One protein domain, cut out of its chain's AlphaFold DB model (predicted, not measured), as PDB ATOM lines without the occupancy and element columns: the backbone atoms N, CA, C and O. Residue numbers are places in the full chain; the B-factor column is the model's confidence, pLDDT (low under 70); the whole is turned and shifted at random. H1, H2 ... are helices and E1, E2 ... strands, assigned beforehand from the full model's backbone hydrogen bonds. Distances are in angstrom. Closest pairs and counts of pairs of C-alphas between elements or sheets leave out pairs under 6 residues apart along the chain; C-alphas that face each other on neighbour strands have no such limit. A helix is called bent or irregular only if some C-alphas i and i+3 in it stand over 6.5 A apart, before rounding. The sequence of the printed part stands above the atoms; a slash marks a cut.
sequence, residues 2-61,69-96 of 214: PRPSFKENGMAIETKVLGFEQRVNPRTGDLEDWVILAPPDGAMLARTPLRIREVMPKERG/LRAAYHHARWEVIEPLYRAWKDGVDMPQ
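AT A GLANCE: This is residues 2 to 61 and 69 to 96 of the 214 residues of an uncharacterized protein of Alphaproteobacteria bacterium (UniProt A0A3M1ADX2). A narrow antiparallel sheet of three strands, E1, E2 and E3, has one long, kinked helix, H2, crossing one of its faces, while the very short helix H1 sits beside the strands. The turn of the E1 and E2 hairpin lies at one end of the longest axis, and part of the leading stretch, residues 2 to 15, which has no named element, lies at the other. The printed part has 88 residues, with three named strands and two named helices in the order E1, E2, E3, H1, H2, and its class is mixed, helices and strands. The sheet's order is E1, E2, E3; the whole is only just compact, close to loose, with a radius of gyration of the C-alphas of 14.1 A and spans of 42 by 35 by 25 A.

HOW THE PARTS SIT: E1, residues 16 to 24, and E2, residues 31 to 38, form a hairpin, antiparallel at 157 degrees, with N 18 and O 36 at 2.8 A and N 34 and O 21 at 2.8 A, within hydrogen-bond range. E2 and E3, residues 48 to 51, form a second hairpin at 148 degrees, with N 35 and O 50 at 2.8 A. The three strands are a meander, each the antiparallel neighbour of the one before, and E1 and E3 are the edge strands. H1, residues 52 to 55, stands only just at the sheet's level, with a height of 3.9 A; its closest C-alphas to E2 are those of Ile 52 and Trp 34, 5.3 A apart. H2, residues 69 to 89, is on one face of the sheet, which gives two layers, a helix over a sheet. Its height over the sheet is 8.2 A, and it runs across the strands, at 70 degrees to E1 on the local plane. It lies over E1 and, only just, over E2, on which 3 of its C-alphas fall. The closest C-alphas of E1 and H2 are those of Val 17 and Ile 81, 6.9 A apart. H2 touches H1 with residues 74 to 78 alone, the closest C-alphas being those of Val 55 and His 74, 5.6 A apart. In H2, 14 of 17 O i to N i+4 pairs are within hydrogen-bond range; H1 is too short for such a pair.

IN THESE COORDINATES: E1 begins at C-alpha 16, (230.395, 187.305, 189.751), and is 24.1 A long. E2 measures 22.9 A, E3 9.9 A and H1 5.3 A. H2 is 28.8 A long and ends at C-alpha 89, (238.305, 189.301, 173.354); it has a kink of 46 degrees near residue 81 and is only just irregular, with C-alphas 80 and 83 6.8 A apart.

THE WHOLE: The two C-alphas farthest apart are those of Glu 8 and Gly 29, 42.6 A. Residues 62 to 68 are not printed, and C-alphas 61 and 69 are 15.3 A apart across the cut, which falls in the link from H1 to H2. Of the links that are printed whole, E3 to H1 is tight and the other two are short. The mean pLDDT of the printed part is 71.5, with values under 70 at residues 2 to 15, 39 to 46, 58 to 61, 69 to 72 and 93 to 96.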
ATOM      1  N   PRO A   2     252.062 172.047 191.906       34.03
ATOM      2  CA  PRO A   2     250.604 172.139 191.865       34.03
ATOM      3  C   PRO A   2     250.144 173.389 192.632       34.03
ATOM      4  O   PRO A   2     250.686 173.699 193.693       34.03
ATOM      5  N   ARG A   3     249.205 174.145 192.055       41.12
ATOM      6  CA  ARG A   3     248.706 175.409 192.617       41.12
ATOM      7  C   ARG A   3     247.813 175.109 193.831       41.12
ATOM      8  O   ARG A   3     246.920 174.272 193.693       41.12
ATOM      9  N   PRO A   4     248.023 175.746 194.994       35.72
ATOM     10  CA  PRO A   4     247.126 175.576 196.128       35.72
ATOM     11  C   PRO A   4     245.748 176.159 195.789       35.72
ATOM     12  O   PRO A   4     245.625 177.320 195.405       35.72
ATOM     13  N   SER A   5     244.714 175.329 195.914       40.25
ATOM     14  CA  SER A   5     243.316 175.738 195.778       40.25
ATOM     15  C   SER A   5     242.950 176.643 196.957       40.25
ATOM     16  O   SER A   5     242.917 176.194 198.097       40.25
ATOM     17  N   PHE A   6     242.623 177.907 196.679       43.12
ATOM     18  CA  PHE A   6     242.329 178.958 197.668       43.12
ATOM     19  C   PHE A   6     241.056 178.748 198.516       43.12
ATOM     20  O   PHE A   6     240.656 179.638 199.266       43.12
ATOM     21  N   LYS A   7     240.426 177.569 198.442       41.84
ATOM     22  CA  LYS A   7     239.224 177.216 199.213       41.84
ATOM     23  C   LYS A   7     239.463 177.079 200.728       41.84
ATOM     24  O   LYS A   7     238.491 177.034 201.470       41.84
ATOM     25  N   GLU A   8     240.712 177.021 201.200       32.97
ATOM     26  CA  GLU A   8     241.033 176.685 202.602       32.97
ATOM     27  C   GLU A   8     241.071 177.871 203.587       32.97
ATOM     28  O   GLU A   8     240.979 177.649 204.790       32.97
ATOM     29  N   ASN A   9     241.136 179.127 203.130       33.62
ATOM     30  CA  ASN A   9     241.303 180.296 204.012       33.62
ATOM     31  C   ASN A   9     240.090 181.238 204.003       33.62
ATOM     32  O   ASN A   9     240.236 182.402 203.656       33.62
ATOM     33  N   GLY A  10     238.894 180.748 204.362       34.38
ATOM     34  CA  GLY A  10     237.760 181.540 204.898       34.38
ATOM     35  C   GLY A  10     237.246 182.771 204.123       34.38
ATOM     36  O   GLY A  10     236.326 183.437 204.584       34.38
ATOM     37  N   MET A  11     237.805 183.088 202.961       40.12
ATOM     38  CA  MET A  11     237.466 184.219 202.112       40.12
ATOM     39  C   MET A  11     237.292 183.656 200.706       40.12
ATOM     40  O   MET A  11     238.114 183.858 199.815       40.12
ATOM     41  N   ALA A  12     236.225 182.875 200.530       44.56
ATOM     42  CA  ALA A  12     235.736 182.537 199.207       44.56
ATOM     43  C   ALA A  12     235.354 183.860 198.534       44.56
ATOM     44  O   ALA A  12     234.340 184.475 198.860       44.56
ATOM     45  N   ILE A  13     236.218 184.360 197.648       54.56
ATOM     46  CA  ILE A  13     235.909 185.532 196.831       54.56
ATOM     47  C   ILE A  13     234.970 185.036 195.737       54.56
ATOM     48  O   ILE A  13     235.361 184.860 194.586       54.56
ATOM     49  N   GLU A  14     233.721 184.766 196.099       59.62
ATOM     50  CA  GLU A  14     232.673 184.484 195.131       59.62
ATOM     51  C   GLU A  14     232.328 185.816 194.449       59.62
ATOM     52  O   GLU A  14     231.418 186.536 194.826       59.62
ATOM     53  N   THR A  15     233.146 186.251 193.491       69.06
ATOM     54  CA  THR A  15     232.832 187.427 192.672       69.06
ATOM     55  C   THR A  15     232.206 186.968 191.369       69.06
ATOM     56  O   THR A  15     232.802 186.184 190.632       69.06
ATOM     57  N   LYS A  16     231.045 187.531 191.036       75.81
ATOM     58  CA  LYS A  16     230.395 187.305 189.751       75.81
ATOM     59  C   LYS A  16     230.841 188.347 188.727       75.81
ATOM     60  O   LYS A  16     230.818 189.546 189.001       75.81
ATOM     61  N   VAL A  17     231.209 187.901 187.528       80.38
ATOM     62  CA  VAL A  17     231.503 188.784 186.390       80.38
ATOM     63  C   VAL A  17     230.206 189.070 185.631       80.38
ATOM     64  O   VAL A  17     229.539 188.153 185.160       80.38
ATOM     65  N   LEU A  18     229.832 190.345 185.520       77.69
ATOM     66  CA  LEU A  18     228.650 190.786 184.768       77.69
ATOM     67  C   LEU A  18     228.963 191.038 183.288       77.69
ATOM     68  O   LEU A  18     228.093 190.876 182.422       77.69
ATOM     69  N   GLY A  19     230.196 191.444 182.995       81.38
ATOM     70  CA  GLY A  19     230.678 191.645 181.637       81.38
ATOM     71  C   GLY A  19     231.927 192.506 181.554       81.38
ATOM     72  O   GLY A  19     232.522 192.865 182.574       81.38
ATOM     73  N   PHE A  20     232.287 192.836 180.317       87.69
ATOM     74  CA  PHE A  20     233.450 193.643 179.974       87.69
ATOM     75  C   PHE A  20     233.039 194.849 179.134       87.69
ATOM     76  O   PHE A  20     232.097 194.779 178.343       87.69
ATOM     77  N   GLU A  21     233.752 195.952 179.314       87.88
ATOM     78  CA  GLU A  21     233.513 197.209 178.610       87.88
ATOM     79  C   GLU A  21     234.849 197.820 178.183       87.88
ATOM     80  O   GLU A  21     235.810 197.811 178.955       87.88
ATOM     81  N   GLN A  22     234.899 198.402 176.983       90.19
ATOM     82  CA  GLN A  22     236.007 199.267 176.578       90.19
ATOM     83  C   GLN A  22     235.646 200.715 176.863       90.19
ATOM     84  O   GLN A  22     234.580 201.189 176.471       90.19
ATOM     85  N   ARG A  23     236.539 201.426 177.546       88.94
ATOM     86  CA  ARG A  23     236.377 202.852 177.833       88.94
ATOM     87  C   ARG A  23     237.602 203.596 177.337       88.94
ATOM     88  O   ARG A  23     238.726 203.185 177.601       88.94
ATOM     89  N   VAL A  24     237.379 204.708 176.647       88.69
ATOM     90  CA  VAL A  24     238.463 205.623 176.286       88.69
ATOM     91  C   VAL A  24     238.871 206.382 177.542       88.69
ATOM     92  O   VAL A  24     238.029 206.988 178.210       88.69
ATOM     93  N   ASN A  25     240.155 206.353 177.878       86.25
ATOM     94  CA  ASN A  25     240.685 207.162 178.960       86.25
ATOM     95  C   ASN A  25     240.651 208.643 178.533       86.25
ATOM     96  O   ASN A  25     241.349 209.016 177.592       86.25
ATOM     97  N   PRO A  26     239.896 209.520 179.219       81.69
ATOM     98  CA  PRO A  26     239.746 210.914 178.799       81.69
ATOM     99  C   PRO A  26     241.037 211.735 178.933       81.69
ATOM    100  O   PRO A  26     241.113 212.833 178.394       81.69
ATOM    101  N   ARG A  27     242.039 211.237 179.673       83.00
ATOM    102  CA  ARG A  27     243.325 211.920 179.875       83.00
ATOM    103  C   ARG A  27     244.390 211.495 178.872       83.00
ATOM    104  O   ARG A  27     245.192 212.334 178.484       83.00
ATOM    105  N   THR A  28     244.435 210.215 178.508       85.56
ATOM    106  CA  THR A  28     245.491 209.677 177.631       85.56
ATOM    107  C   THR A  28     245.007 209.382 176.215       85.56
ATOM    108  O   THR A  28     245.822 209.314 175.305       85.56
ATOM    109  N   GLY A  29     243.695 209.245 176.004       85.50
ATOM    110  CA  GLY A  29     243.110 208.839 174.724       85.50
ATOM    111  C   GLY A  29     243.189 207.333 174.453       85.50
ATOM    112  O   GLY A  29     242.644 206.872 173.453       85.50
ATOM    113  N   ASP A  30     243.817 206.559 175.341       88.12
ATOM    114  CA  ASP A  30     243.978 205.117 175.166       88.12
ATOM    115  C   ASP A  30     242.673 204.358 175.426       88.12
ATOM    116  O   ASP A  30     241.863 204.738 176.279       88.12
ATOM    117  N   LEU A  31     242.499 203.234 174.729       87.69
ATOM    118  CA  LEU A  31     241.439 202.272 175.016       87.69
ATOM    119  C   LEU A  31     241.824 201.429 176.235       87.69
ATOM    120  O   LEU A  31     242.831 200.724 176.228       87.69
ATOM    121  N   GLU A  32     241.001 201.490 177.279       89.94
ATOM    122  CA  GLU A  32     241.149 200.682 178.484       89.94
ATOM    123  C   GLU A  32     240.045 199.624 178.561       89.94
ATOM    124  O   GLU A  32     238.860 199.932 178.411       89.94
ATOM    125  N   ASP A  33     240.443 198.391 178.872       91.56
ATOM    126  CA  ASP A  33     239.529 197.273 179.098       91.56
ATOM    127  C   ASP A  33     239.128 197.211 180.585       91.56
ATOM    128  O   ASP A  33     239.973 197.228 181.492       91.56
ATOM    129  N   TRP A  34     237.822 197.136 180.841       90.81
ATOM    130  CA  TRP A  34     237.218 197.104 182.172       90.81
ATOM    131  C   TRP A  34     236.398 195.833 182.367       90.81
ATOM    132  O   TRP A  34     235.703 195.389 181.459       90.81
ATOM    133  N   VAL A  35     236.433 195.285 183.581       88.75
ATOM    134  CA  VAL A  35     235.545 194.216 184.040       88.75
ATOM    135  C   VAL A  35     234.528 194.783 185.024       88.75
ATOM    136  O   VAL A  35     234.874 195.547 185.927       88.75
ATOM    137  N   ILE A  36     233.264 194.408 184.860       86.94
ATOM    138  CA  ILE A  36     232.182 194.782 185.767       86.94
ATOM    139  C   ILE A  36     231.887 193.599 186.678       86.94
ATOM    140  O   ILE A  36     231.445 192.544 186.222       86.94
ATOM    141  N   LEU A  37     232.132 193.782 187.970       83.81
ATOM    142  CA  LEU A  37     231.980 192.740 188.980       83.81
ATOM    143  C   LEU A  37     230.754 192.996 189.854       83.81
ATOM    144  O   LEU A  37     230.375 194.152 190.057       83.81
ATOM    145  N   ALA A  38     230.168 191.923 190.382       76.38
ATOM    146  CA  ALA A  38     229.082 191.947 191.353       76.38
ATOM    147  C   ALA A  38     229.354 190.987 192.528       76.38
ATOM    148  O   ALA A  38     230.011 189.956 192.335       76.38
ATOM    149  N   PRO A  39     228.851 191.302 193.736       69.44
ATOM    150  CA  PRO A  39     228.862 190.384 194.873       69.44
ATOM    151  C   PRO A  39     228.047 189.105 194.600       69.44
ATOM    152  O   PRO A  39     227.108 189.153 193.797       69.44
ATOM    153  N   PRO A  40     228.363 187.995 195.286       60.22
ATOM    154  CA  PRO A  40     227.718 186.694 195.085       60.22
ATOM    155  C   PRO A  40     226.263 186.693 195.556       60.22
ATOM    156  O   PRO A  40     225.371 186.248 194.840       60.22
ATOM    157  N   ASP A  41     226.010 187.318 196.705       55.88
ATOM    158  CA  ASP A  41     224.722 187.310 197.412       55.88
ATOM    159  C   ASP A  41     223.679 188.254 196.790       55.88
ATOM    160  O   ASP A  41     222.646 188.559 197.389       55.88
ATOM    161  N   GLY A  42     223.965 188.807 195.608       51.72
ATOM    162  CA  GLY A  42     223.062 189.743 194.961       51.72
ATOM    163  C   GLY A  42     222.805 190.988 195.812       51.72
ATOM    164  O   GLY A  42     221.661 191.429 195.916       51.72
ATOM    165  N   ALA A  43     223.845 191.618 196.376       50.66
ATOM    166  CA  ALA A  43     223.781 193.048 196.705       50.66
ATOM    167  C   ALA A  43     223.644 193.825 195.377       50.66
ATOM    168  O   ALA A  43     224.602 194.337 194.796       50.66
ATOM    169  N   MET A  44     222.425 193.796 194.833       50.78
ATOM    170  CA  MET A  44     222.158 193.468 193.427       50.78
ATOM    171  C   MET A  44     222.421 194.564 192.394       50.78
ATOM    172  O   MET A  44     222.048 194.435 191.235       50.78
ATOM    173  N   LEU A  45     223.055 195.660 192.797       54.53
ATOM    174  CA  LEU A  45     223.386 196.780 191.916       54.53
ATOM    175  C   LEU A  45     224.805 197.305 192.133       54.53
ATOM    176  O   LEU A  45     225.197 198.262 191.466       54.53
ATOM    177  N   ALA A  46     225.582 196.703 193.040       61.56
ATOM    178  CA  ALA A  46     226.981 197.059 193.215       61.56
ATOM    179  C   ALA A  46     227.779 196.544 192.010       61.56
ATOM    180  O   ALA A  46     228.390 195.483 192.046       61.56
ATOM    181  N   ARG A  47     227.722 197.304 190.914       75.38
ATOM    182  CA  ARG A  47     228.615 197.164 189.772       75.38
ATOM    183  C   ARG A  47     229.929 197.793 190.185       75.38
ATOM    184  O   ARG A  47     230.025 199.015 190.265       75.38
ATOM    185  N   THR A  48     230.921 196.969 190.477       82.62
ATOM    186  CA  THR A  48     232.277 197.443 190.737       82.62
ATOM    187  C   THR A  48     233.062 197.366 189.430       82.62
ATOM    188  O   THR A  48     233.518 196.276 189.074       82.62
ATOM    189  N   PRO A  49     233.189 198.477 188.675       85.25
ATOM    190  CA  PRO A  49     234.056 198.510 187.511       85.25
ATOM    191  C   PRO A  49     235.511 198.462 187.981       85.25
ATOM    192  O   PRO A  49     235.942 199.317 188.753       85.25
ATOM    193  N   LEU A  50     236.270 197.483 187.504       87.31
ATOM    194  CA  LEU A  50     237.710 197.388 187.724       87.31
ATOM    195  C   LEU A  50     238.437 197.352 186.388       87.31
ATOM    196  O   LEU A  50     237.958 196.761 185.422       87.31
ATOM    197  N   ARG A  51     239.617 197.965 186.328       88.00
ATOM    198  CA  ARG A  51     240.462 197.900 185.135       88.00
ATOM    199  C   ARG A  51     241.076 196.513 185.034       88.00
ATOM    200  O   ARG A  51     241.644 196.025 186.011       88.00
ATOM    201  N   ILE A  52     241.065 195.913 183.845       87.38
ATOM    202  CA  ILE A  52     241.699 194.604 183.621       87.38
ATOM    203  C   ILE A  52     243.174 194.639 184.030       87.38
ATOM    204  O   ILE A  52     243.641 193.747 184.730       87.38
ATOM    205  N   ARG A  53     243.882 195.732 183.723       84.62
ATOM    206  CA  ARG A  53     245.290 195.942 184.103       84.62
ATOM    207  C   ARG A  53     245.553 195.922 185.620       84.62
ATOM    208  O   ARG A  53     246.690 195.725 186.036       84.62
ATOM    209  N   GLU A  54     244.543 196.190 186.445       80.94
ATOM    210  CA  GLU A  54     244.660 196.210 187.913       80.94
ATOM    211  C   GLU A  54     244.326 194.863 188.556       80.94
ATOM    212  O   GLU A  54     244.736 194.604 189.686       80.94
ATOM    213  N   VAL A  55     243.570 194.020 187.851       80.00
ATOM    214  CA  VAL A  55     243.185 192.685 188.323       80.00
ATOM    215  C   VAL A  55     244.105 191.609 187.751       80.00
ATOM    216  O   VAL A  55     244.322 190.592 188.402       80.00
ATOM    217  N   MET A  56     244.686 191.853 186.577       79.56
ATOM    218  CA  MET A  56     245.667 190.972 185.963       79.56
ATOM    219  C   MET A  56     246.919 190.875 186.849       79.56
ATOM    220  O   MET A  56     247.480 191.913 187.228       79.56
ATOM    221  N   PRO A  57     247.383 189.657 187.179       73.25
ATOM    222  CA  PRO A  57     248.610 189.487 187.937       73.25
ATOM    223  C   PRO A  57     249.779 190.054 187.129       73.25
ATOM    224  O   PRO A  57     250.006 189.672 185.981       73.25
ATOM    225  N   LYS A  58     250.508 191.008 187.712       69.00
ATOM    226  CA  LYS A  58     251.682 191.602 187.068       69.00
ATOM    227  C   LYS A  58     252.853 190.630 187.173       69.00
ATOM    228  O   LYS A  58     253.219 190.229 188.271       69.00
ATOM    229  N   GLU A  59     253.479 190.312 186.043       56.38
ATOM    230  CA  GLU A  59     254.648 189.416 185.969       56.38
ATOM    231  C   GLU A  59     255.900 189.956 186.680       56.38
ATOM    232  O   GLU A  59     256.851 189.209 186.901       56.38
ATOM    233  N   ARG A  60     255.940 191.247 187.040       49.50
ATOM    234  CA  ARG A  60     257.150 191.889 187.564       49.50
ATOM    235  C   ARG A  60     256.851 192.805 188.747       49.50
ATOM    236  O   ARG A  60     256.139 193.794 188.596       49.50
ATOM    237  N   GLY A  61     257.490 192.501 189.877       52.31
ATOM    238  CA  GLY A  61     257.625 193.402 191.021       52.31
ATOM    239  C   GLY A  61     256.528 193.244 192.062       52.31
ATOM    240  O   GLY A  61     255.677 194.115 192.210       52.31
ATOM    241  N   LEU A  69     248.577 187.877 200.776       58.72
ATOM    242  CA  LEU A  69     247.108 187.902 200.717       58.72
ATOM    243  C   LEU A  69     246.554 188.770 199.588       58.72
ATOM    244  O   LEU A  69     245.572 188.391 198.959       58.72
ATOM    245  N   ARG A  70     247.161 189.931 199.311       62.28
ATOM    246  CA  ARG A  70     246.678 190.811 198.239       62.28
ATOM    247  C   ARG A  70     246.994 190.227 196.867       62.28
ATOM    248  O   ARG A  70     246.107 190.198 196.019       62.28
ATOM    249  N   ALA A  71     248.215 189.733 196.652       65.88
ATOM    250  CA  ALA A  71     248.560 189.053 195.406       65.88
ATOM    251  C   ALA A  71     247.674 187.818 195.214       65.88
ATOM    252  O   ALA A  71     247.063 187.670 194.161       65.88
ATOM    253  N   ALA A  72     247.501 187.000 196.254       68.00
ATOM    254  CA  ALA A  72     246.562 185.883 196.259       68.00
ATOM    255  C   ALA A  72     245.127 186.282 195.899       68.00
ATOM    256  O   ALA A  72     244.501 185.627 195.073       68.00
ATOM    257  N   TYR A  73     244.617 187.368 196.482       72.06
ATOM    258  CA  TYR A  73     243.293 187.904 196.180       72.06
ATOM    259  C   TYR A  73     243.170 188.278 194.696       72.06
ATOM    260  O   TYR A  73     242.196 187.907 194.040       72.06
ATOM    261  N   HIS A  74     244.165 188.979 194.141       72.50
ATOM    262  CA  HIS A  74     244.196 189.319 192.716       72.50
ATOM    263  C   HIS A  74     244.301 188.068 191.831       72.50
ATOM    264  O   HIS A  74     243.583 187.976 190.840       72.50
ATOM    265  N   HIS A  75     245.117 187.083 192.216       73.75
ATOM    266  CA  HIS A  75     245.249 185.807 191.511       73.75
ATOM    267  C   HIS A  75     243.939 185.014 191.493       73.75
ATOM    268  O   HIS A  75     243.457 184.682 190.416       73.75
ATOM    269  N   ALA A  76     243.327 184.772 192.654       74.94
ATOM    270  CA  ALA A  76     242.060 184.053 192.770       74.94
ATOM    271  C   ALA A  76     240.942 184.738 191.971       74.94
ATOM    272  O   ALA A  76     240.132 184.086 191.316       74.94
ATOM    273  N   ARG A  77     240.921 186.075 191.966       79.44
ATOM    274  CA  ARG A  77     239.965 186.832 191.158       79.44
ATOM    275  C   ARG A  77     240.247 186.712 189.659       79.44
ATOM    276  O   ARG A  77     239.311 186.607 188.868       79.44
ATOM    277  N   TRP A  78     241.519 186.726 189.266       85.00
ATOM    278  CA  TRP A  78     241.930 186.563 187.875       85.00
ATOM    279  C   TRP A  78     241.610 185.169 187.333       85.00
ATOM    280  O   TRP A  78     241.184 185.079 186.191       85.00
ATOM    281  N   GLU A  79     241.699 184.109 188.140       83.00
ATOM    282  CA  GLU A  79     241.319 182.748 187.715       83.00
ATOM    283  C   GLU A  79     239.865 182.658 187.225       83.00
ATOM    284  O   GLU A  79     239.568 181.912 186.293       83.00
ATOM    285  N   VAL A  80     238.963 183.456 187.806       80.75
ATOM    286  CA  VAL A  80     237.559 183.539 187.372       80.75
ATOM    287  C   VAL A  80     237.397 184.455 186.154       80.75
ATOM    288  O   VAL A  80     236.616 184.163 185.249       80.75
ATOM    289  N   ILE A  81     238.122 185.576 186.115       85.81
ATOM    290  CA  ILE A  81     237.969 186.605 185.075       85.81
ATOM    291  C   ILE A  81     238.655 186.210 183.766       85.81
ATOM    292  O   ILE A  81     238.113 186.482 182.700       85.81
ATOM    293  N   GLU A  82     239.826 185.580 183.826       86.62
ATOM    294  CA  GLU A  82     240.663 185.246 182.674       86.62
ATOM    295  C   GLU A  82     239.920 184.491 181.560       86.62
ATOM    296  O   GLU A  82     239.961 184.965 180.420       86.62
ATOM    297  N   PRO A  83     239.231 183.360 181.817       84.31
ATOM    298  CA  PRO A  83     238.548 182.629 180.751       84.31
ATOM    299  C   PRO A  83     237.415 183.451 180.123       84.31
ATOM    300  O   PRO A  83     237.226 183.415 178.908       84.31
ATOM    301  N   LEU A  84     236.701 184.239 180.931       83.44
ATOM    302  CA  LEU A  84     235.616 185.108 180.468       83.44
ATOM    303  C   LEU A  84     236.147 186.273 179.633       83.44
ATOM    304  O   LEU A  84     235.552 186.641 178.623       83.44
ATOM    305  N   TYR A  85     237.282 186.835 180.043       86.12
ATOM    306  CA  TYR A  85     237.943 187.928 179.348       86.12
ATOM    307  C   TYR A  85     238.492 187.472 177.997       86.12
ATOM    308  O   TYR A  85     238.296 188.161 177.001       86.12
ATOM    309  N   ARG A  86     239.118 186.289 177.942       87.25
ATOM    310  CA  ARG A  86     239.574 185.676 176.685       87.25
ATOM    311  C   ARG A  86     238.403 185.449 175.728       87.25
ATOM    312  O   ARG A  86     238.453 185.947 174.611       87.25
ATOM    313  N   ALA A  87     237.315 184.833 176.200       82.88
ATOM    314  CA  ALA A  87     236.110 184.628 175.391       82.88
ATOM    315  C   ALA A  87     235.544 185.947 174.836       82.88
ATOM    316  O   ALA A  87     235.226 186.038 173.652       82.88
ATOM    317  N   TRP A  88     235.495 186.997 175.664       85.56
ATOM    318  CA  TRP A  88     235.062 188.327 175.239       85.56
ATOM    319  C   TRP A  88     235.998 188.960 174.196       85.56
ATOM    320  O   TRP A  88     235.518 189.545 173.225       85.56
ATOM    321  N   LYS A  89     237.323 188.824 174.350       85.56
ATOM    322  CA  LYS A  89     238.305 189.301 173.354       85.56
ATOM    323  C   LYS A  89     238.207 188.547 172.029       85.56
ATOM    324  O   LYS A  89     238.420 189.164 170.989       85.56
ATOM    325  N   ASP A  90     237.845 187.270 172.076       85.75
ATOM    326  CA  ASP A  90     237.628 186.423 170.901       85.75
ATOM    327  C   ASP A  90     236.251 186.662 170.244       85.75
ATOM    328  O   ASP A  90     235.933 186.058 169.221       85.75
ATOM    329  N   GLY A  91     235.423 187.551 170.811       75.88
ATOM    330  CA  GLY A  91     234.087 187.872 170.303       75.88
ATOM    331  C   GLY A  91     233.055 186.760 170.518       75.88
ATOM    332  O   GLY A  91     231.984 186.792 169.913       75.88
ATOM    333  N   VAL A  92     233.367 185.778 171.365       75.44
ATOM    334  CA  VAL A  92     232.465 184.684 171.735       75.44
ATOM    335  C   VAL A  92     231.595 185.137 172.905       75.44
ATOM    336  O   VAL A  92     232.057 185.848 173.802       75.44
ATOM    337  N   ASP A  93     230.322 184.733 172.903       65.75
ATOM    338  CA  ASP A  93     229.424 185.038 174.017       65.75
ATOM    339  C   ASP A  93     229.990 184.456 175.321       65.75
ATOM    340  O   ASP A  93     230.526 183.343 175.347       65.75
ATOM    341  N   MET A  94     229.922 185.232 176.404       65.56
ATOM    342  CA  MET A  94     230.526 184.827 177.671       65.56
ATOM    343  C   MET A  94     229.865 183.532 178.153       65.56
ATOM    344  O   MET A  94     228.632 183.480 178.213       65.56
ATOM    345  N   PRO A  95     230.639 182.504 178.545       60.72
ATOM    346  CA  PRO A  95     230.057 181.268 179.035       60.72
ATOM    347  C   PRO A  95     229.247 181.574 180.297       60.72
ATOM    348  O   PRO A  95     229.782 181.973 181.331       60.72
ATOM    349  N   GLN A  96     227.925 181.445 180.184       61.06
ATOM    350  CA  GLN A  96     227.017 181.628 181.307       61.06
ATOM    351  C   GLN A  96     227.097 180.379 182.184       61.06
ATOM    352  O   GLN A  96     226.741 179.283 181.753       61.06
TER     353      GLN A  96